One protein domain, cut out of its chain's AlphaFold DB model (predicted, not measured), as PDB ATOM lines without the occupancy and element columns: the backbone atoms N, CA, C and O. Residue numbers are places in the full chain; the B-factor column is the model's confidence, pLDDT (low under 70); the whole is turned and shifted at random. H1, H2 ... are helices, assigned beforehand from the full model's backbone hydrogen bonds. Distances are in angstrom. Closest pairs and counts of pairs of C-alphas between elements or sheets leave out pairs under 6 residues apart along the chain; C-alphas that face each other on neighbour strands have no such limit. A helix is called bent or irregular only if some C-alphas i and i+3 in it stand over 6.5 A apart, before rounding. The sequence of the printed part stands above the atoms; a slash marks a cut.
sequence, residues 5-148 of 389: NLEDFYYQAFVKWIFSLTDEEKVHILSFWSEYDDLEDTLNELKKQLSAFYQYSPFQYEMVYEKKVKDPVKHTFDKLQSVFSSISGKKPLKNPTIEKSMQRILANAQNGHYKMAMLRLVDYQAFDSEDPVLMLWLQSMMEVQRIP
ATOM      1  N   ASN A   5      -5.320   1.642  18.657       40.72
ATOM      2  CA  ASN A   5      -4.214   2.378  19.270       40.72
ATOM      3  C   ASN A   5      -3.857   3.674  18.523       40.72
ATOM      4  O   ASN A   5      -3.398   4.625  19.145       40.72
ATOM      5  N   LEU A   6      -4.065   3.716  17.203       38.44
ATOM      6  CA  LEU A   6      -3.765   4.879  16.369       38.44
ATOM      7  C   LEU A   6      -4.823   5.975  16.567       38.44
ATOM      8  O   LEU A   6      -4.483   7.135  16.753       38.44
ATOM      9  N   GLU A   7      -6.106   5.598  16.601       44.25
ATOM     10  CA  GLU A   7      -7.217   6.526  16.872       44.25
ATOM     11  C   GLU A   7      -7.102   7.155  18.270       44.25
ATOM     12  O   GLU A   7      -7.232   8.372  18.409       44.25
ATOM     13  N   ASP A   8      -6.775   6.351  19.289       48.06
ATOM     14  CA  ASP A   8      -6.552   6.843  20.654       48.06
ATOM     15  C   ASP A   8      -5.333   7.779  20.734       48.06
ATOM     16  O   ASP A   8      -5.369   8.790  21.444       48.06
ATOM     17  N   PHE A   9      -4.263   7.486  19.988       45.25
ATOM     18  CA  PHE A   9      -3.087   8.351  19.893       45.25
ATOM     19  C   PHE A   9      -3.420   9.706  19.254       45.25
ATOM     20  O   PHE A   9      -3.109  10.747  19.836       45.25
ATOM     21  N   TYR A  10      -4.098   9.713  18.101       49.28
ATOM     22  CA  TYR A  10      -4.493  10.951  17.424       49.28
ATOM     23  C   TYR A  10      -5.426  11.799  18.277       49.28
ATOM     24  O   TYR A  10      -5.255  13.014  18.358       49.28
ATOM     25  N   TYR A  11      -6.364  11.162  18.978       52.78
ATOM     26  CA  TYR A  11      -7.235  11.849  19.918       52.78
ATOM     27  C   TYR A  11      -6.439  12.505  21.058       52.78
ATOM     28  O   TYR A  11      -6.655  13.674  21.375       52.78
ATOM     29  N   GLN A  12      -5.467  11.805  21.650       52.12
ATOM     30  CA  GLN A  12      -4.615  12.379  22.699       52.12
ATOM     31  C   GLN A  12      -3.723  13.518  22.188       52.12
ATOM     32  O   GLN A  12      -3.545  14.517  22.892       52.12
ATOM     33  N   ALA A  13      -3.168  13.390  20.981       50.06
ATOM     34  CA  ALA A  13      -2.372  14.434  20.342       50.06
ATOM     35  C   ALA A  13      -3.220  15.681  20.056       50.06
ATOM     36  O   ALA A  13      -2.807  16.795  20.373       50.06
ATOM     37  N   PHE A  14      -4.438  15.488  19.552       57.81
ATOM     38  CA  PHE A  14      -5.409  16.549  19.315       57.81
ATOM     39  C   PHE A  14      -5.791  17.286  20.599       57.81
ATOM     40  O   PHE A  14      -5.755  18.514  20.640       57.81
ATOM     41  N   VAL A  15      -6.096  16.547  21.668       57.31
ATOM     42  CA  VAL A  15      -6.401  17.134  22.977       57.31
ATOM     43  C   VAL A  15      -5.231  18.003  23.441       57.31
ATOM     44  O   VAL A  15      -5.427  19.180  23.736       57.31
ATOM     45  N   LYS A  16      -3.998  17.476  23.428       55.25
ATOM     46  CA  LYS A  16      -2.796  18.250  23.789       55.25
ATOM     47  C   LYS A  16      -2.605  19.489  22.910       55.25
ATOM     48  O   LYS A  16      -2.260  20.544  23.437       55.25
ATOM     49  N   TRP A  17      -2.846  19.378  21.604       61.44
ATOM     50  CA  TRP A  17      -2.756  20.501  20.674       61.44
ATOM     51  C   TRP A  17      -3.775  21.589  21.010       61.44
ATOM     52  O   TRP A  17      -3.368  22.729  21.210       61.44
ATOM     53  N   ILE A  18      -5.060  21.266  21.193       60.91
ATOM     54  CA  ILE A  18      -6.050  22.288  21.566       60.91
ATOM     55  C   ILE A  18      -5.685  22.970  22.888       60.91
ATOM     56  O   ILE A  18      -5.843  24.184  23.011       60.91
ATOM     57  N   PHE A  19      -5.190  22.211  23.869       63.44
ATOM     58  CA  PHE A  19      -4.749  22.769  25.149       63.44
ATOM     59  C   PHE A  19      -3.517  23.678  25.021       63.44
ATOM     60  O   PHE A  19      -3.317  24.523  25.886       63.44
ATOM     61  N   SER A  20      -2.718  23.538  23.959       58.44
ATOM     62  CA  SER A  20      -1.583  24.429  23.686       58.44
ATOM     63  C   SER A  20      -1.980  25.761  23.038       58.44
ATOM     64  O   SER A  20      -1.215  26.715  23.120       58.44
ATOM     65  N   LEU A  21      -3.166  25.839  22.425       61.81
ATOM     66  CA  LEU A  21      -3.635  27.039  21.733       61.81
ATOM     67  C   LEU A  21      -4.151  28.091  22.721       61.81
ATOM     68  O   LEU A  21      -4.919  27.791  23.639       61.81
ATOM     69  N   THR A  22      -3.841  29.356  22.465       76.19
ATOM     70  CA  THR A  22      -4.531  30.508  23.059       76.19
ATOM     71  C   THR A  22      -5.988  30.570  22.595       76.19
ATOM     72  O   THR A  22      -6.370  29.993  21.575       76.19
ATOM     73  N   ASP A  23      -6.847  31.274  23.328       75.06
ATOM     74  CA  ASP A  23      -8.255  31.409  22.926       75.06
ATOM     75  C   ASP A  23      -8.433  32.188  21.619       75.06
ATOM     76  O   ASP A  23      -9.365  31.913  20.863       75.06
ATOM     77  N   GLU A  24      -7.516  33.114  21.331       75.12
ATOM     78  CA  GLU A  24      -7.445  33.833  20.059       75.12
ATOM     79  C   GLU A  24      -7.167  32.872  18.899       75.12
ATOM     80  O   GLU A  24      -7.925  32.855  17.927       75.12
ATOM     81  N   GLU A  25      -6.174  31.992  19.032       68.75
ATOM     82  CA  GLU A  25      -5.867  30.968  18.025       68.75
ATOM     83  C   GLU A  25      -7.032  29.994  17.826       68.75
ATOM     84  O   GLU A  25      -7.440  29.745  16.689       68.75
ATOM     85  N   LYS A  26      -7.644  29.503  18.916       75.00
ATOM     86  CA  LYS A  26      -8.827  28.628  18.837       75.00
ATOM     87  C   LYS A  26      -9.956  29.287  18.043       75.00
ATOM     88  O   LYS A  26     -10.597  28.646  17.209       75.00
ATOM     89  N   VAL A  27     -10.208  30.572  18.286       74.69
ATOM     90  CA  VAL A  27     -11.251  31.334  17.593       74.69
ATOM     91  C   VAL A  27     -10.897  31.617  16.138       74.69
ATOM     92  O   VAL A  27     -11.788  31.572  15.285       74.69
ATOM     93  N   HIS A  28      -9.627  31.871  15.824       69.06
ATOM     94  CA  HIS A  28      -9.177  32.002  14.442       69.06
ATOM     95  C   HIS A  28      -9.410  30.720  13.650       69.06
ATOM     96  O   HIS A  28      -9.998  30.792  12.571       69.06
ATOM     97  N   ILE A  29      -9.054  29.565  14.213       70.38
ATOM     98  CA  ILE A  29      -9.273  28.256  13.585       70.38
ATOM     99  C   ILE A  29     -10.769  28.004  13.388       70.38
ATOM    100  O   ILE A  29     -11.206  27.705  12.276       70.38
ATOM    101  N   LEU A  30     -11.587  28.223  14.428       74.38
ATOM    102  CA  LEU A  30     -13.046  28.121  14.314       74.38
ATOM    103  C   LEU A  30     -13.584  29.039  13.212       74.38
ATOM    104  O   LEU A  30     -14.387  28.612  12.394       74.38
ATOM    105  N   SER A  31     -13.147  30.293  13.148       69.75
ATOM    106  CA  SER A  31     -13.589  31.236  12.116       69.75
ATOM    107  C   SER A  31     -13.155  30.815  10.708       69.75
ATOM    108  O   SER A  31     -13.895  31.008   9.738       69.75
ATOM    109  N   PHE A  32     -11.955  30.249  10.584       66.19
ATOM    110  CA  PHE A  32     -11.373  29.865   9.310       66.19
ATOM    111  C   PHE A  32     -12.059  28.622   8.734       66.19
ATOM    112  O   PHE A  32     -12.616  28.717   7.635       66.19
ATOM    113  N   TRP A  33     -12.091  27.527   9.500       61.16
ATOM    114  CA  TRP A  33     -12.578  26.209   9.072       61.16
ATOM    115  C   TRP A  33     -14.070  25.983   9.253       61.16
ATOM    116  O   TRP A  33     -14.641  25.115   8.596       61.16
ATOM    117  N   SER A  34     -14.741  26.733  10.127       68.75
ATOM    118  CA  SER A  34     -16.163  26.478  10.302       68.75
ATOM    119  C   SER A  34     -16.954  26.954   9.085       68.75
ATOM    120  O   SER A  34     -17.017  28.150   8.776       68.75
ATOM    121  N   GLU A  35     -17.631  26.010   8.445       70.75
ATOM    122  CA  GLU A  35     -18.571  26.273   7.371       70.75
ATOM    123  C   GLU A  35     -19.981  26.467   7.931       70.75
ATOM    124  O   GLU A  35     -20.400  25.821   8.894       70.75
ATOM    125  N   TYR A  36     -20.728  27.404   7.340       75.00
ATOM    126  CA  TYR A  36     -22.087  27.702   7.801       75.00
ATOM    127  C   TYR A  36     -23.026  26.501   7.619       75.00
ATOM    128  O   TYR A  36     -23.896  26.285   8.462       75.00
ATOM    129  N   ASP A  37     -22.843  25.729   6.545       81.81
ATOM    130  CA  ASP A  37     -23.703  24.586   6.220       81.81
ATOM    131  C   ASP A  37     -23.605  23.469   7.275       81.81
ATOM    132  O   ASP A  37     -24.595  22.787   7.531       81.81
ATOM    133  N   ASP A  38     -22.473  23.379   7.980       85.31
ATOM    134  CA  ASP A  38     -22.226  22.399   9.044       85.31
ATOM    135  C   ASP A  38     -22.483  22.959  10.453       85.31
ATOM    136  O   ASP A  38     -22.322  22.260  11.458       85.31
ATOM    137  N   LEU A  39     -22.878  24.232  10.572       88.62
ATOM    138  CA  LEU A  39     -23.027  24.900  11.865       88.62
ATOM    139  C   LEU A  39     -24.128  24.268  12.722       88.62
ATOM    140  O   LEU A  39     -23.977  24.169  13.938       88.62
ATOM    141  N   GLU A  40     -25.249  23.858  12.129       93.75
ATOM    142  CA  GLU A  40     -26.337  23.228  12.888       93.75
ATOM    143  C   GLU A  40     -25.885  21.905  13.510       93.75
ATOM    144  O   GLU A  40     -26.075  21.693  14.712       93.75
ATOM    145  N   ASP A  41     -25.215  21.068  12.724       94.31
ATOM    146  CA  ASP A  41     -24.669  19.793  13.179       94.31
ATOM    147  C   ASP A  41     -23.552  20.002  14.205       94.31
ATOM    148  O   ASP A  41     -23.548  19.356  15.255       94.31
ATOM    149  N   THR A  42     -22.688  20.996  13.991       92.06
ATOM    150  CA  THR A  42     -21.635  21.384  14.943       92.06
ATOM    151  C   THR A  42     -22.221  21.830  16.284       92.06
ATOM    152  O   THR A  42     -21.732  21.433  17.339       92.06
ATOM    153  N   LEU A  43     -23.297  22.626  16.287       94.88
ATOM    154  CA  LEU A  43     -23.966  23.047  17.524       94.88
ATOM    155  C   LEU A  43     -24.659  21.875  18.234       94.88
ATOM    156  O   LEU A  43     -24.719  21.852  19.467       94.88
ATOM    157  N   ASN A  44     -25.200  20.917  17.476       96.69
ATOM    158  CA  ASN A  44     -25.795  19.705  18.033       96.69
ATOM    159  C   ASN A  44     -24.736  18.824  18.705       96.69
ATOM    160  O   ASN A  44     -24.958  18.365  19.830       96.69
ATOM    161  N   GLU A  45     -23.580  18.636  18.066       95.50
ATOM    162  CA  GLU A  45     -22.475  17.882  18.656       95.50
ATOM    163  C   GLU A  45     -21.887  18.627  19.866       95.50
ATOM    164  O   GLU A  45     -21.777  18.045  20.944       95.50
ATOM    165  N   LEU A  46     -21.705  19.950  19.788       95.19
ATOM    166  CA  LEU A  46     -21.253  20.772  20.919       95.19
ATOM    167  C   LEU A  46     -22.179  20.647  22.132       95.19
ATOM    168  O   LEU A  46     -21.727  20.514  23.272       95.19
ATOM    169  N   LYS A  47     -23.497  20.655  21.909       96.88
ATOM    170  CA  LYS A  47     -24.483  20.426  22.971       96.88
ATOM    171  C   LYS A  47     -24.276  19.064  23.632       96.88
ATOM    172  O   LYS A  47     -24.346  18.976  24.862       96.88
ATOM    173  N   LYS A  48     -24.049  18.012  22.843       94.56
ATOM    174  CA  LYS A  48     -23.808  16.648  23.332       94.56
ATOM    175  C   LYS A  48     -22.512  16.578  24.142       94.56
ATOM    176  O   LYS A  48     -22.548  16.088  25.271       94.56
ATOM    177  N   GLN A  49     -21.423  17.144  23.631       88.38
ATOM    178  CA  GLN A  49     -20.125  17.135  24.302       88.38
ATOM    179  C   GLN A  49     -20.108  17.953  25.594       88.38
ATOM    180  O   GLN A  49     -19.653  17.454  26.620       88.38
ATOM    181  N   LEU A  50     -20.689  19.159  25.603       90.12
ATOM    182  CA  LEU A  50     -20.827  19.961  26.828       90.12
ATOM    183  C   LEU A  50     -21.673  19.243  27.883       90.12
ATOM    184  O   LEU A  50     -21.361  19.293  29.072       90.12
ATOM    185  N   SER A  51     -22.744  18.569  27.457       90.56
ATOM    186  CA  SER A  51     -23.594  17.799  28.371       90.56
ATOM    187  C   SER A  51     -22.818  16.654  29.015       90.56
ATOM    188  O   SER A  51     -22.892  16.487  30.230       90.56
ATOM    189  N   ALA A  52     -22.039  15.905  28.226       84.62
ATOM    190  CA  ALA A  52     -21.171  14.854  28.743       84.62
ATOM    191  C   ALA A  52     -20.104  15.432  29.688       84.62
ATOM    192  O   ALA A  52     -19.976  14.976  30.823       84.62
ATOM    193  N   PHE A  53     -19.401  16.484  29.266       82.25
ATOM    194  CA  PHE A  53     -18.343  17.117  30.050       82.25
ATOM    195  C   PHE A  53     -18.842  17.578  31.423       82.25
ATOM    196  O   PHE A  53     -18.287  17.181  32.443       82.25
ATOM    197  N   TYR A  54     -19.930  18.352  31.486       83.12
ATOM    198  CA  TYR A  54     -20.454  18.845  32.765       83.12
ATOM    199  C   TYR A  54     -21.136  17.765  33.605       83.12
ATOM    200  O   TYR A  54     -21.257  17.927  34.818       83.12
ATOM    201  N   GLN A  55     -21.566  16.658  33.002       81.62
ATOM    202  CA  GLN A  55     -22.031  15.501  33.758       81.62
ATOM    203  C   GLN A  55     -20.872  14.803  34.488       81.62
ATOM    204  O   GLN A  55     -21.040  14.415  35.644       81.62
ATOM    205  N   TYR A  56     -19.715  14.648  33.836       77.00
ATOM    206  CA  TYR A  56     -18.530  14.016  34.432       77.00
ATOM    207  C   TYR A  56     -17.725  14.965  35.329       77.00
ATOM    208  O   TYR A  56     -17.156  14.527  36.328       77.00
ATOM    209  N   SER A  57     -17.750  16.262  35.025       72.25
ATOM    210  CA  SER A  57     -17.006  17.314  35.722       72.25
ATOM    211  C   SER A  57     -17.935  18.448  36.186       72.25
ATOM    212  O   SER A  57     -17.772  19.600  35.773       72.25
ATOM    213  N   PRO A  58     -18.917  18.172  37.066       69.38
ATOM    214  CA  PRO A  58     -19.941  19.149  37.450       69.38
ATOM    215  C   PRO A  58     -19.375  20.372  38.183       69.38
ATOM    216  O   PRO A  58     -19.963  21.449  38.132       69.38
ATOM    217  N   PHE A  59     -18.222  20.225  38.843       72.81
ATOM    218  CA  PHE A  59     -17.565  21.302  39.585       72.81
ATOM    219  C   PHE A  59     -16.764  22.256  38.694       72.81
ATOM    220  O   PHE A  59     -16.543  23.393  39.102       72.81
ATOM    221  N   GLN A  60     -16.366  21.834  37.485       73.19
ATOM    222  CA  GLN A  60     -15.505  22.636  36.609       73.19
ATOM    223  C   GLN A  60     -16.151  23.985  36.291       73.19
ATOM    224  O   GLN A  60     -15.533  25.028  36.455       73.19
ATOM    225  N   TYR A  61     -17.434  23.978  35.921       78.19
ATOM    226  CA  TYR A  61     -18.159  25.214  35.630       78.19
ATOM    227  C   TYR A  61     -18.231  26.148  36.846       78.19
ATOM    228  O   TYR A  61     -18.116  27.365  36.721       78.19
ATOM    229  N   GLU A  62     -18.443  25.580  38.036       80.56
ATOM    230  CA  GLU A  62     -18.552  26.361  39.269       80.56
ATOM    231  C   GLU A  62     -17.208  26.964  39.684       80.56
ATOM    232  O   GLU A  62     -17.203  28.065  40.229       80.56
ATOM    233  N   MET A  63     -16.096  26.273  39.409       79.50
ATOM    234  CA  MET A  63     -14.743  26.787  39.622       79.50
ATOM    235  C   MET A  63     -14.427  27.946  38.681       79.50
ATOM    236  O   MET A  63     -14.032  29.004  39.151       79.50
ATOM    237  N   VAL A  64     -14.667  27.763  37.380       79.12
ATOM    238  CA  VAL A  64     -14.380  28.773  36.349       79.12
ATOM    239  C   VAL A  64     -15.160  30.065  36.598       79.12
ATOM    240  O   VAL A  64     -14.634  31.161  36.465       79.12
ATOM    241  N   TYR A  65     -16.431  29.957  36.992       81.62
ATOM    242  CA  TYR A  65     -17.312  31.122  37.130       81.62
ATOM    243  C   TYR A  65     -17.580  31.558  38.572       81.62
ATOM    244  O   TYR A  65     -18.455  32.402  38.794       81.62
ATOM    245  N   GLU A  66     -16.894  30.945  39.539       83.19
ATOM    246  CA  GLU A  66     -17.034  31.172  40.985       83.19
ATOM    247  C   GLU A  66     -18.490  31.132  41.496       83.19
ATOM    248  O   GLU A  66     -18.857  31.755  42.499       83.19
ATOM    249  N   LYS A  67     -19.378  30.415  40.794       84.12
ATOM    250  CA  LYS A  67     -20.810  30.385  41.111       84.12
ATOM    251  C   LYS A  67     -21.464  29.078  40.699       84.12
ATOM    252  O   LYS A  67     -21.190  28.519  39.640       84.12
ATOM    253  N   LYS A  68     -22.449  28.656  41.492       79.38
ATOM    254  CA  LYS A  68     -23.293  27.512  41.144       79.38
ATOM    255  C   LYS A  68     -24.231  27.854  39.999       79.38
ATOM    256  O   LYS A  68     -25.076  28.745  40.126       79.38
ATOM    257  N   VAL A  69     -24.133  27.106  38.905       79.19
ATOM    258  CA  VAL A  69     -25.037  27.228  37.761       79.19
ATOM    259  C   VAL A  69     -25.833  25.944  37.612       79.19
ATOM    260  O   VAL A  69     -25.291  24.872  37.387       79.19
ATOM    261  N   LYS A  70     -27.158  26.069  37.741       81.06
ATOM    262  CA  LYS A  70     -28.088  24.932  37.734       81.06
ATOM    263  C   LYS A  70     -28.111  24.170  36.403       81.06
ATOM    264  O   LYS A  70     -28.433  22.990  36.391       81.06
ATOM    265  N   ASP A  71     -27.838  24.861  35.300       88.62
ATOM    266  CA  ASP A  71     -27.821  24.295  33.950       88.62
ATOM    267  C   ASP A  71     -26.687  24.955  33.140       88.62
ATOM    268  O   ASP A  71     -26.915  25.970  32.469       88.62
ATOM    269  N   PRO A  72     -25.445  24.447  33.285       89.00
ATOM    270  CA  PRO A  72     -24.260  25.000  32.633       89.00
ATOM    271  C   PRO A  72     -24.393  25.045  31.111       89.00
ATOM    272  O   PRO A  72     -24.146  26.084  30.507       89.00
ATOM    273  N   VAL A  73     -24.893  23.963  30.501       92.62
ATOM    274  CA  VAL A  73     -25.070  23.856  29.043       92.62
ATOM    275  C   VAL A  73     -26.021  24.938  28.544       92.62
ATOM    276  O   VAL A  73     -25.691  25.691  27.628       92.62
ATOM    277  N   LYS A  74     -27.193  25.085  29.173       93.69
ATOM    278  CA  LYS A  74     -28.142  26.137  28.796       93.69
ATOM    279  C   LYS A  74     -27.548  27.532  28.949       93.69
ATOM    280  O   LYS A  74     -27.789  28.384  28.096       93.69
ATOM    281  N   HIS A  75     -26.797  27.774  30.019       91.50
ATOM    282  CA  HIS A  75     -26.149  29.061  30.247       91.50
ATOM    283  C   HIS A  75     -25.085  29.362  29.175       91.50
ATOM    284  O   HIS A  75     -25.048  30.479  28.660       91.50
ATOM    285  N   THR A  76     -24.292  28.368  28.764       92.19
ATOM    286  CA  THR A  76     -23.344  28.489  27.647       92.19
ATOM    287  C   THR A  76     -24.059  28.857  26.346       92.19
ATOM    288  O   THR A  76     -23.702  29.847  25.708       92.19
ATOM    289  N   PHE A  77     -25.137  28.155  25.982       95.38
ATOM    290  CA  PHE A  77     -25.908  28.483  24.775       95.38
ATOM    291  C   PHE A  77     -26.617  29.847  24.852       95.38
ATOM    292  O   PHE A  77     -26.806  30.497  23.823       95.38
ATOM    293  N   ASP A  78     -27.005  30.307  26.044       93.31
ATOM    294  CA  ASP A  78     -27.553  31.655  26.243       93.31
ATOM    295  C   ASP A  78     -26.492  32.751  26.019       93.31
ATOM    296  O   ASP A  78     -26.751  33.751  25.342       93.31
ATOM    297  N   LYS A  79     -25.263  32.537  26.501       91.38
ATOM    298  CA  LYS A  79     -24.125  33.418  26.197       91.38
ATOM    299  C   LYS A  79     -23.820  33.443  24.698       91.38
ATOM    300  O   LYS A  79     -23.727  34.526  24.119       91.38
ATOM    301  N   LEU A  80     -23.751  32.274  24.053       92.62
ATOM    302  CA  LEU A  80     -23.502  32.165  22.613       92.62
ATOM    303  C   LEU A  80     -24.551  32.920  21.792       92.62
ATOM    304  O   LEU A  80     -24.201  33.785  20.987       92.62
ATOM    305  N   GLN A  81     -25.845  32.682  22.031       93.69
ATOM    306  CA  GLN A  81     -26.886  33.397  21.283       93.69
ATOM    307  C   GLN A  81     -26.866  34.906  21.544       93.69
ATOM    308  O   GLN A  81     -27.284  35.675  20.672       93.69
ATOM    309  N   SER A  82     -26.368  35.346  22.704       92.25
ATOM    310  CA  SER A  82     -26.203  36.765  23.007       92.25
ATOM    311  C   SER A  82     -25.132  37.425  22.143       92.25
ATOM    312  O   SER A  82     -25.399  38.481  21.564       92.25
ATOM    313  N   VAL A  83     -23.977  36.777  21.973       89.38
ATOM    314  CA  VAL A  83     -22.899  37.254  21.087       89.38
ATOM    315  C   VAL A  83     -23.375  37.304  19.633       89.38
ATOM    316  O   VAL A  83     -23.282  38.331  18.967       89.38
ATOM    317  N   PHE A  84     -24.005  36.237  19.148       90.44
ATOM    318  CA  PHE A  84     -24.539  36.208  17.782       90.44
ATOM    319  C   PHE A  84     -25.645  37.248  17.546       90.44
ATOM    320  O   PHE A  84     -25.772  37.831  16.464       90.44
ATOM    321  N   SER A  85     -26.477  37.501  18.558       90.75
ATOM    322  CA  SER A  85     -27.512  38.534  18.478       90.75
ATOM    323  C   SER A  85     -26.913  39.937  18.417       90.75
ATOM    324  O   SER A  85     -27.356  40.726  17.586       90.75
ATOM    325  N   SER A  86     -25.891  40.244  19.222       87.00
ATOM    326  CA  SER A  86     -25.272  41.577  19.217       87.00
ATOM    327  C   SER A  86     -24.660  41.920  17.856       87.00
ATOM    328  O   SER A  86     -24.830  43.035  17.368       87.00
ATOM    329  N   ILE A  87     -24.044  40.938  17.201       80.69
ATOM    330  CA  ILE A  87     -23.337  41.107  15.922       80.69
ATOM    331  C   ILE A  87     -24.297  41.298  14.759       80.69
ATOM    332  O   ILE A  87     -24.070  42.130  13.888       80.69
ATOM    333  N   SER A  88     -25.427  40.599  14.796       81.44
ATOM    334  CA  SER A  88     -26.515  40.787  13.835       81.44
ATOM    335  C   SER A  88     -27.402  42.007  14.144       81.44
ATOM    336  O   SER A  88     -28.431  42.202  13.493       81.44
ATOM    337  N   GLY A  89     -27.055  42.820  15.154       84.25
ATOM    338  CA  GLY A  89     -27.831  43.991  15.576       84.25
ATOM    339  C   GLY A  89     -29.199  43.653  16.185       84.25
ATOM    340  O   GLY A  89     -30.076  44.516  16.282       84.25
ATOM    341  N   LYS A  90     -29.415  42.397  16.591       87.50
ATOM    342  CA  LYS A  90     -30.668  41.917  17.182       87.50
ATOM    343  C   LYS A  90     -30.562  41.862  18.703       87.50
ATOM    344  O   LYS A  90     -29.507  41.651  19.289       87.50
ATOM    345  N   LYS A  91     -31.702  42.003  19.382       92.12
ATOM    346  CA  LYS A  91     -31.751  41.792  20.835       92.12
ATOM    347  C   LYS A  91     -31.637  40.296  21.160       92.12
ATOM    348  O   LYS A  91     -32.332  39.509  20.505       92.12
ATOM    349  N   PRO A  92     -30.841  39.897  22.164       92.62
ATOM    350  CA  PRO A  92     -30.798  38.514  22.626       92.62
ATOM    351  C   PRO A  92     -32.162  38.054  23.142       92.62
ATOM    352  O   PRO A  92     -32.969  38.855  23.633       92.62
ATOM    353  N   LEU A  93     -32.431  36.755  23.018       94.44
ATOM    354  CA  LEU A  93     -33.598  36.150  23.654       94.44
ATOM    355  C   LEU A  93     -33.433  36.200  25.178       94.44
ATOM    356  O   LEU A  93     -32.324  36.109  25.690       94.44
ATOM    357  N   LYS A  94     -34.542  36.347  25.910       93.25
ATOM    358  CA  LYS A  94     -34.543  36.295  27.378       93.25
ATOM    359  C   LYS A  94     -34.923  34.892  27.838       93.25
ATOM    360  O   LYS A  94     -36.005  34.426  27.485       93.25
ATOM    361  N   ASN A  95     -34.071  34.260  28.645       88.69
ATOM    362  CA  ASN A  95     -34.269  32.910  29.190       88.69
ATOM    363  C   ASN A  95     -34.667  31.847  28.135       88.69
ATOM    364  O   ASN A  95     -35.642  31.115  28.353       88.69
ATOM    365  N   PRO A  96     -33.969  31.757  26.988       93.06
ATOM    366  CA  PRO A  96     -34.293  30.783  25.946       93.06
ATOM    367  C   PRO A  96     -34.091  29.333  26.420       93.06
ATOM    368  O   PRO A  96     -33.365  29.067  27.377       93.06
ATOM    369  N   THR A  97     -34.745  28.381  25.751       95.69
ATOM    370  CA  THR A  97     -34.320  26.968  25.784       95.69
ATOM    371  C   THR A  97     -33.083  26.796  24.904       95.69
ATOM    372  O   THR A  97     -32.843  27.641  24.042       95.69
ATOM    373  N   ILE A  98     -32.330  25.703  25.070       96.25
ATOM    374  CA  ILE A  98     -31.140  25.428  24.246       96.25
ATOM    375  C   ILE A  98     -31.506  25.442  22.755       96.25
ATOM    376  O   ILE A  98     -30.867  26.136  21.973       96.25
ATOM    377  N   GLU A  99     -32.610  24.798  22.374       96.75
ATOM    378  CA  GLU A  99     -33.087  24.740  20.986       96.75
ATOM    379  C   GLU A  99     -33.412  26.135  20.436       96.75
ATOM    380  O   GLU A  99     -33.083  26.454  19.296       96.75
ATOM    381  N   LYS A 100     -34.015  27.008  21.255       96.75
ATOM    382  CA  LYS A 100     -34.292  28.394  20.851       96.75
ATOM    383  C   LYS A 100     -33.013  29.217  20.728       96.75
ATOM    384  O   LYS A 100     -32.949  30.081  19.854       96.75
ATOM    385  N   SER A 101     -32.014  28.969  21.575       97.12
ATOM    386  CA  SER A 101     -30.691  29.583  21.447       97.12
ATOM    387  C   SER A 101     -29.999  29.142  20.161       97.12
ATOM    388  O   SER A 101     -29.538  29.996  19.416       97.12
ATOM    389  N   MET A 102     -30.000  27.846  19.846       96.62
ATOM    390  CA  MET A 102     -29.419  27.306  18.610       96.62
ATOM    391  C   MET A 102     -30.094  27.882  17.364       96.62
ATOM    392  O   MET A 102     -29.420  28.438  16.504       96.62
ATOM    393  N   GLN A 103     -31.430  27.879  17.314       95.50
ATOM    394  CA  GLN A 103     -32.185  28.513  16.225       95.50
ATOM    395  C   GLN A 103     -31.841  30.002  16.074       95.50
ATOM    396  O   GLN A 103     -31.773  30.523  14.960       95.50
ATOM    397  N   ARG A 104     -31.613  30.705  17.193       94.31
ATOM    398  CA  ARG A 104     -31.200  32.112  17.186       94.31
ATOM    399  C   ARG A 104     -29.782  32.295  16.654       94.31
ATOM    400  O   ARG A 104     -29.574  33.232  15.890       94.31
ATOM    401  N   ILE A 105     -28.846  31.431  17.046       93.81
ATOM    402  CA  ILE A 105     -27.464  31.422  16.551       93.81
ATOM    403  C   ILE A 105     -27.477  31.210  15.036       93.81
ATOM    404  O   ILE A 105     -26.999  32.082  14.317       93.81
ATOM    405  N   LEU A 106     -28.135  30.155  14.549       92.88
ATOM    406  CA  LEU A 106     -28.240  29.836  13.118       92.88
ATOM    407  C   LEU A 106     -28.820  31.002  12.308       92.88
ATOM    408  O   LEU A 106     -28.214  31.468  11.345       92.88
ATOM    409  N   ALA A 107     -29.946  31.565  12.754       90.75
ATOM    410  CA  ALA A 107     -30.585  32.695  12.076       90.75
ATOM    411  C   ALA A 107     -29.746  33.990  12.083       90.75
ATOM    412  O   ALA A 107     -30.021  34.909  11.307       90.75
ATOM    413  N   ASN A 108     -28.777  34.110  12.991       88.38
ATOM    414  CA  ASN A 108     -27.889  35.268  13.097       88.38
ATOM    415  C   ASN A 108     -26.512  35.026  12.469       88.38
ATOM    416  O   ASN A 108     -25.806  35.993  12.208       88.38
ATOM    417  N   ALA A 109     -26.153  33.768  12.215       84.12
ATOM    418  CA  ALA A 109     -24.925  33.347  11.554       84.12
ATOM    419  C   ALA A 109     -24.986  33.517  10.020       84.12
ATOM    420  O   ALA A 109     -23.952  33.653   9.368       84.12
ATOM    421  N   GLN A 110     -26.195  33.565   9.448       78.75
ATOM    422  CA  GLN A 110     -26.428  33.740   8.010       78.75
ATOM    423  C   GLN A 110     -25.762  34.996   7.422       78.75
ATOM    424  O   GLN A 110     -25.658  36.037   8.079       78.75
ATOM    425  N   ASN A 111     -25.408  34.919   6.131       65.81
ATOM    426  CA  ASN A 111     -24.792  35.993   5.335       65.81
ATOM    427  C   ASN A 111     -23.390  36.416   5.812       65.81
ATOM    428  O   ASN A 111     -23.079  37.603   5.854       65.81
ATOM    429  N   GLY A 112     -22.545  35.457   6.205       61.94
ATOM    430  CA  GLY A 112     -21.145  35.718   6.579       61.94
ATOM    431  C   GLY A 112     -20.946  36.310   7.979       61.94
ATOM    432  O   GLY A 112     -19.811  36.472   8.421       61.94
ATOM    433  N   HIS A 113     -22.026  36.576   8.722       73.12
ATOM    434  CA  HIS A 113     -21.941  37.018  10.117       73.12
ATOM    435  C   HIS A 113     -21.391  35.938  11.045       73.12
ATOM    436  O   HIS A 113     -20.951  36.262  12.142       73.12
ATOM    437  N   TYR A 114     -21.392  34.676  10.616       76.12
ATOM    438  CA  TYR A 114     -20.837  33.572  11.379       76.12
ATOM    439  C   TYR A 114     -19.351  33.755  11.716       76.12
ATOM    440  O   TYR A 114     -18.995  33.764  12.891       76.12
ATOM    441  N   LYS A 115     -18.502  33.994  10.706       71.56
ATOM    442  CA  LYS A 115     -17.054  34.197  10.898       71.56
ATOM    443  C   LYS A 115     -16.770  35.438  11.751       71.56
ATOM    444  O   LYS A 115     -15.952  35.412  12.663       71.56
ATOM    445  N   MET A 116     -17.549  36.503  11.545       71.12
ATOM    446  CA  MET A 116     -17.501  37.700  12.395       71.12
ATOM    447  C   MET A 116     -17.939  37.415  13.838       71.12
ATOM    448  O   MET A 116     -17.407  38.011  14.770       71.12
ATOM    449  N   ALA A 117     -18.900  36.510  14.031       75.88
ATOM    450  CA  ALA A 117     -19.353  36.092  15.347       75.88
ATOM    451  C   ALA A 117     -18.332  35.260  16.099       75.88
ATOM    452  O   ALA A 117     -18.173  35.485  17.295       75.88
ATOM    453  N   MET A 118     -17.614  34.385  15.395       77.06
ATOM    454  CA  MET A 118     -16.483  33.660  15.958       77.06
ATOM    455  C   MET A 118     -15.412  34.633  16.447       77.06
ATOM    456  O   MET A 118     -15.139  34.652  17.640       77.06
ATOM    457  N   LEU A 119     -14.905  35.520  15.580       69.88
ATOM    458  CA  LEU A 119     -13.843  36.477  15.933       69.88
ATOM    459  C   LEU A 119     -14.180  37.333  17.164       69.88
ATOM    460  O   LEU A 119     -13.332  37.590  18.010       69.88
ATOM    461  N   ARG A 120     -15.447  37.725  17.318       73.50
ATOM    462  CA  ARG A 120     -15.880  38.549  18.452       73.50
ATOM    463  C   ARG A 120     -16.066  37.797  19.770       73.50
ATOM    464  O   ARG A 120     -16.302  38.445  20.788       73.50
ATOM    465  N   LEU A 121     -16.001  36.465  19.790       76.12
ATOM    466  CA  LEU A 121     -16.093  35.705  21.041       76.12
ATOM    467  C   LEU A 121     -14.971  36.076  22.020       76.12
ATOM    468  O   LEU A 121     -15.253  36.214  23.213       76.12
ATOM    469  N   VAL A 122     -13.758  36.305  21.505       66.75
ATOM    470  CA  VAL A 122     -12.588  36.740  22.289       66.75
ATOM    471  C   VAL A 122     -12.711  38.208  22.677       66.75
ATOM    472  O   VAL A 122     -12.615  38.534  23.858       66.75
ATOM    473  N   ASP A 123     -13.037  39.083  21.718       68.62
ATOM    474  CA  ASP A 123     -13.184  40.529  21.957       68.62
ATOM    475  C   ASP A 123     -14.190  40.857  23.069       68.62
ATOM    476  O   ASP A 123     -14.037  41.836  23.801       68.62
ATOM    477  N   TYR A 124     -15.253  40.057  23.188       70.06
ATOM    478  CA  TYR A 124     -16.277  40.250  24.210       70.06
ATOM    479  C   TYR A 124     -15.975  39.563  25.539       70.06
ATOM    480  O   TYR A 124     -16.786  39.718  26.455       70.06
ATOM    481  N   GLN A 125     -14.879  38.798  25.644       71.31
ATOM    482  CA  GLN A 125     -14.599  37.921  26.787       71.31
ATOM    483  C   GLN A 125     -15.862  37.145  27.185       71.31
ATOM    484  O   GLN A 125     -16.282  37.104  28.344       71.31
ATOM    485  N   ALA A 126     -16.568  36.621  26.175       79.38
ATOM    486  CA  ALA A 126     -17.892  36.040  26.376       79.38
ATOM    487  C   ALA A 126     -17.826  34.819  27.312       79.38
ATOM    488  O   ALA A 126     -18.774  34.519  28.057       79.38
ATOM    489  N   PHE A 127     -16.677  34.154  27.289       83.44
ATOM    490  CA  PHE A 127     -16.320  33.009  28.101       83.44
ATOM    491  C   PHE A 127     -15.008  33.292  28.818       83.44
ATOM    492  O   PHE A 127     -14.197  34.089  28.349       83.44
ATOM    493  N   ASP A 128     -14.871  32.675  29.984       83.12
ATOM    494  CA  ASP A 128     -13.597  32.626  30.685       83.12
ATOM    495  C   ASP A 128     -12.640  31.708  29.909       83.12
ATOM    496  O   ASP A 128     -13.112  30.762  29.269       83.12
ATOM    497  N   SER A 129     -11.336  31.975  29.952       72.62
ATOM    498  CA  SER A 129     -10.335  31.177  29.230       72.62
ATOM    499  C   SER A 129     -10.263  29.730  29.714       72.62
ATOM    500  O   SER A 129      -9.870  28.834  28.972       72.62
ATOM    501  N   GLU A 130     -10.693  29.484  30.950       76.38
ATOM    502  CA  GLU A 130     -10.773  28.149  31.541       76.38
ATOM    503  C   GLU A 130     -12.107  27.431  31.217       76.38
ATOM    504  O   GLU A 130     -12.321  26.283  31.626       76.38
ATOM    505  N   ASP A 131     -13.045  28.076  30.501       83.06
ATOM    506  CA  ASP A 131     -14.286  27.437  30.040       83.06
ATOM    507  C   ASP A 131     -13.991  26.486  28.861       83.06
ATOM    508  O   ASP A 131     -13.476  26.915  27.824       83.06
ATOM    509  N   PRO A 132     -14.381  25.200  28.939       81.88
ATOM    510  CA  PRO A 132     -14.092  24.214  27.896       81.88
ATOM    511  C   PRO A 132     -14.830  24.468  26.570       81.88
ATOM    512  O   PRO A 132     -14.629  23.716  25.618       81.88
ATOM    513  N   VAL A 133     -15.716  25.467  26.479       88.19
ATOM    514  CA  VAL A 133     -16.570  25.692  25.304       88.19
ATOM    515  C   VAL A 133     -15.794  25.827  23.993       88.19
ATOM    516  O   VAL A 133     -16.217  25.229  23.009       88.19
ATOM    517  N   LEU A 134     -14.678  26.565  23.951       85.12
ATOM    518  CA  LEU A 134     -13.918  26.757  22.706       85.12
ATOM    519  C   LEU A 134     -13.235  25.458  22.269       85.12
ATOM    520  O   LEU A 134     -13.270  25.109  21.091       85.12
ATOM    521  N   MET A 135     -12.690  24.710  23.231       84.00
ATOM    522  CA  MET A 135     -12.093  23.397  22.992       84.00
ATOM    523  C   MET A 135     -13.133  22.402  22.466       84.00
ATOM    524  O   MET A 135     -12.929  21.779  21.427       84.00
ATOM    525  N   LEU A 136     -14.271  22.279  23.152       85.38
ATOM    526  CA  LEU A 136     -15.331  21.353  22.755       85.38
ATOM    527  C   LEU A 136     -15.998  21.773  21.442       85.38
ATOM    528  O   LEU A 136     -16.487  20.915  20.711       85.38
ATOM    529  N   TRP A 137     -16.004  23.066  21.099       89.06
ATOM    530  CA  TRP A 137     -16.472  23.521  19.787       89.06
ATOM    531  C   TRP A 137     -15.522  23.068  18.686       89.06
ATOM    532  O   TRP A 137     -15.985  22.468  17.720       89.06
ATOM    533  N   LEU A 138     -14.212  23.279  18.844       79.88
ATOM    534  CA  LEU A 138     -13.217  22.797  17.881       79.88
ATOM    535  C   LEU A 138     -13.354  21.291  17.652       79.88
ATOM    536  O   LEU A 138     -13.438  20.849  16.508       79.88
ATOM    537  N   GLN A 139     -13.478  20.520  18.734       78.81
ATOM    538  CA  GLN A 139     -13.714  19.081  18.653       78.81
ATOM    539  C   GLN A 139     -15.009  18.744  17.899       78.81
ATOM    540  O   GLN A 139     -15.006  17.904  17.003       78.81
ATOM    541  N   SER A 140     -16.106  19.437  18.209       89.06
ATOM    542  CA  SER A 140     -17.402  19.210  17.558       89.06
ATOM    543  C   SER A 140     -17.370  19.531  16.061       89.06
ATOM    544  O   SER A 140     -17.931  18.788  15.260       89.06
ATOM    545  N   MET A 141     -16.703  20.622  15.673       85.19
ATOM    546  CA  MET A 141     -16.546  21.027  14.273       85.19
ATOM    547  C   MET A 141     -15.788  19.958  13.489       85.19
ATOM    548  O   MET A 141     -16.229  19.553  12.418       85.19
ATOM    549  N   MET A 142     -14.679  19.463  14.036       72.56
ATOM    550  CA  MET A 142     -13.901  18.408  13.394       72.56
ATOM    551  C   MET A 142     -14.675  17.112  13.208       72.56
ATOM    552  O   MET A 142     -14.606  16.512  12.138       72.56
ATOM    553  N   GLU A 143     -15.391  16.672  14.246       81.00
ATOM    554  CA  GLU A 143     -16.177  15.439  14.196       81.00
ATOM    555  C   GLU A 143     -17.251  15.519  13.104       81.00
ATOM    556  O   GLU A 143     -17.446  14.566  12.345       81.00
ATOM    557  N   VAL A 144     -17.911  16.674  12.982       82.31
ATOM    558  CA  VAL A 144     -18.955  16.915  11.978       82.31
ATOM    559  C   VAL A 144     -18.370  17.020  10.573       82.31
ATOM    560  O   VAL A 144     -18.826  16.326   9.662       82.31
ATOM    561  N   GLN A 145     -17.329  17.833  10.400       73.88
ATOM    562  CA  GLN A 145     -16.712  18.089   9.097       73.88
ATOM    563  C   GLN A 145     -15.761  16.976   8.642       73.88
ATOM    564  O   GLN A 145     -15.288  16.986   7.508       73.88
ATOM    565  N   ARG A 146     -15.490  15.993   9.510       68.38
ATOM    566  CA  ARG A 146     -14.558  14.882   9.269       68.38
ATOM    567  C   ARG A 146     -13.172  15.364   8.845       68.38
ATOM    568  O   ARG A 146     -12.537  14.733   7.998       68.38
ATOM    569  N   ILE A 147     -12.719  16.476   9.423       58.72
ATOM    570  CA  ILE A 147     -11.362  16.977   9.202       58.72
ATOM    571  C   ILE A 147     -10.404  15.899   9.728       58.72
ATOM    572  O   ILE A 147     -10.471  15.577  10.918       58.72
ATOM    573  N   PRO A 148      -9.545  15.303   8.878       52.94
ATOM    574  CA  PRO A 148      -8.583  14.314   9.338       52.94
ATOM    575  C   PRO A 148      -7.671  14.941  10.390       52.94
ATOM    576  O   PRO A 148      -7.165  16.043  10.183       52.94
TER     577      PRO A 148
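This is residues 5 to 148 of the 389 residues of an uncharacterized protein of Enterococcus columbae DSM 7374 = ATCC 51263 (UniProt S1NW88). Six helices form a compact body: H3, H8, H2, H7 and H5 follow one another round a ring, with H6 beside H5 and also packed on H3. H1 reaches away from this body as an arm, with its Ile 18 near H2 and H8, and the short H4 lies across the end where H3 stops and H5 starts. The printed part has 144 residues with eight named helices, H1 to H8 in order along the chain, and no named strand; the class is all helix. The whole is compact, with a radius of gyration of the C-alphas of 14.7 A and spans of 47 by 36 by 25 A.

The longest helix, H3, takes residues 36 to 56, 30.2 A from C-alpha 36 at (-22.087, 27.702, 7.801) to C-alpha 56; it has a kink of 30 degrees near residue 43 and is irregular, with C-alphas 37 and 40 7.3 A apart. H5 is residues 72 to 87, 23.2 A; H6 is residues 98 to 109, 16.2 A. H8, residues 133 to 145, measures 17.9 A and ends with C-alpha 145 at (-16.712, 18.089, 9.097). H2 is residues 23 to 33 and H7 residues 113 to 123. H1, residues 5 to 20, measures 22.6 A from C-alpha 5 at (-4.214, 2.378, 19.270). H4, residues 58 to 64, is only just irregular: C-alphas 58 and 61 are 6.6 A apart.

H3, H5 and H6 form a bundle, helices side by side. H3 touches H5 with residues 47 to 54 alone, closest at the C-alphas of Leu 50 and Val 73, 6.2 A, opposite ways at a shallow tilt of 31 degrees. H3 touches H6 with residues 36 to 43 alone, closest at C-alphas Glu 40 and Leu 106, 6.9 A. H5 and H6 touch, closest at C-alphas Gln 81 and Ile 105, 5.2 A, the same way at 24 degrees. H8 touches H3 at a steep tilt of 52 degrees, with C-alphas Thr 42 and Met 141 closest, 5.1 A. H2 touches H8, with C-alphas Leu 30 and Leu 138 closest, 6.4 A, and H7, with Ser 31 and Lys 115 closest, 4.7 A. H7 touches residues 83 to 87 of H5, with C-alphas Phe 84 and Ala 117 closest, 5.7 A. H1 is close to but not clearly touching H8, and H4 likewise to H3; H1 and H3 are apart. Each O i to N i+4 pair is within hydrogen-bond range in H1, H2, H5, H6 and H8; the counts are 15 of 17 in H3, 2 of 3 in H4 and 5 of 7 in H7.

The C-alphas farthest apart, those of Asn 5 and Lys 91, are 48.1 A apart. The printed part has no cut, and no link is long. The mean pLDDT of the printed part is 79.0; 32 residues are under 70, among them residues 5 to 21, 31 to 34 and 146 to 148.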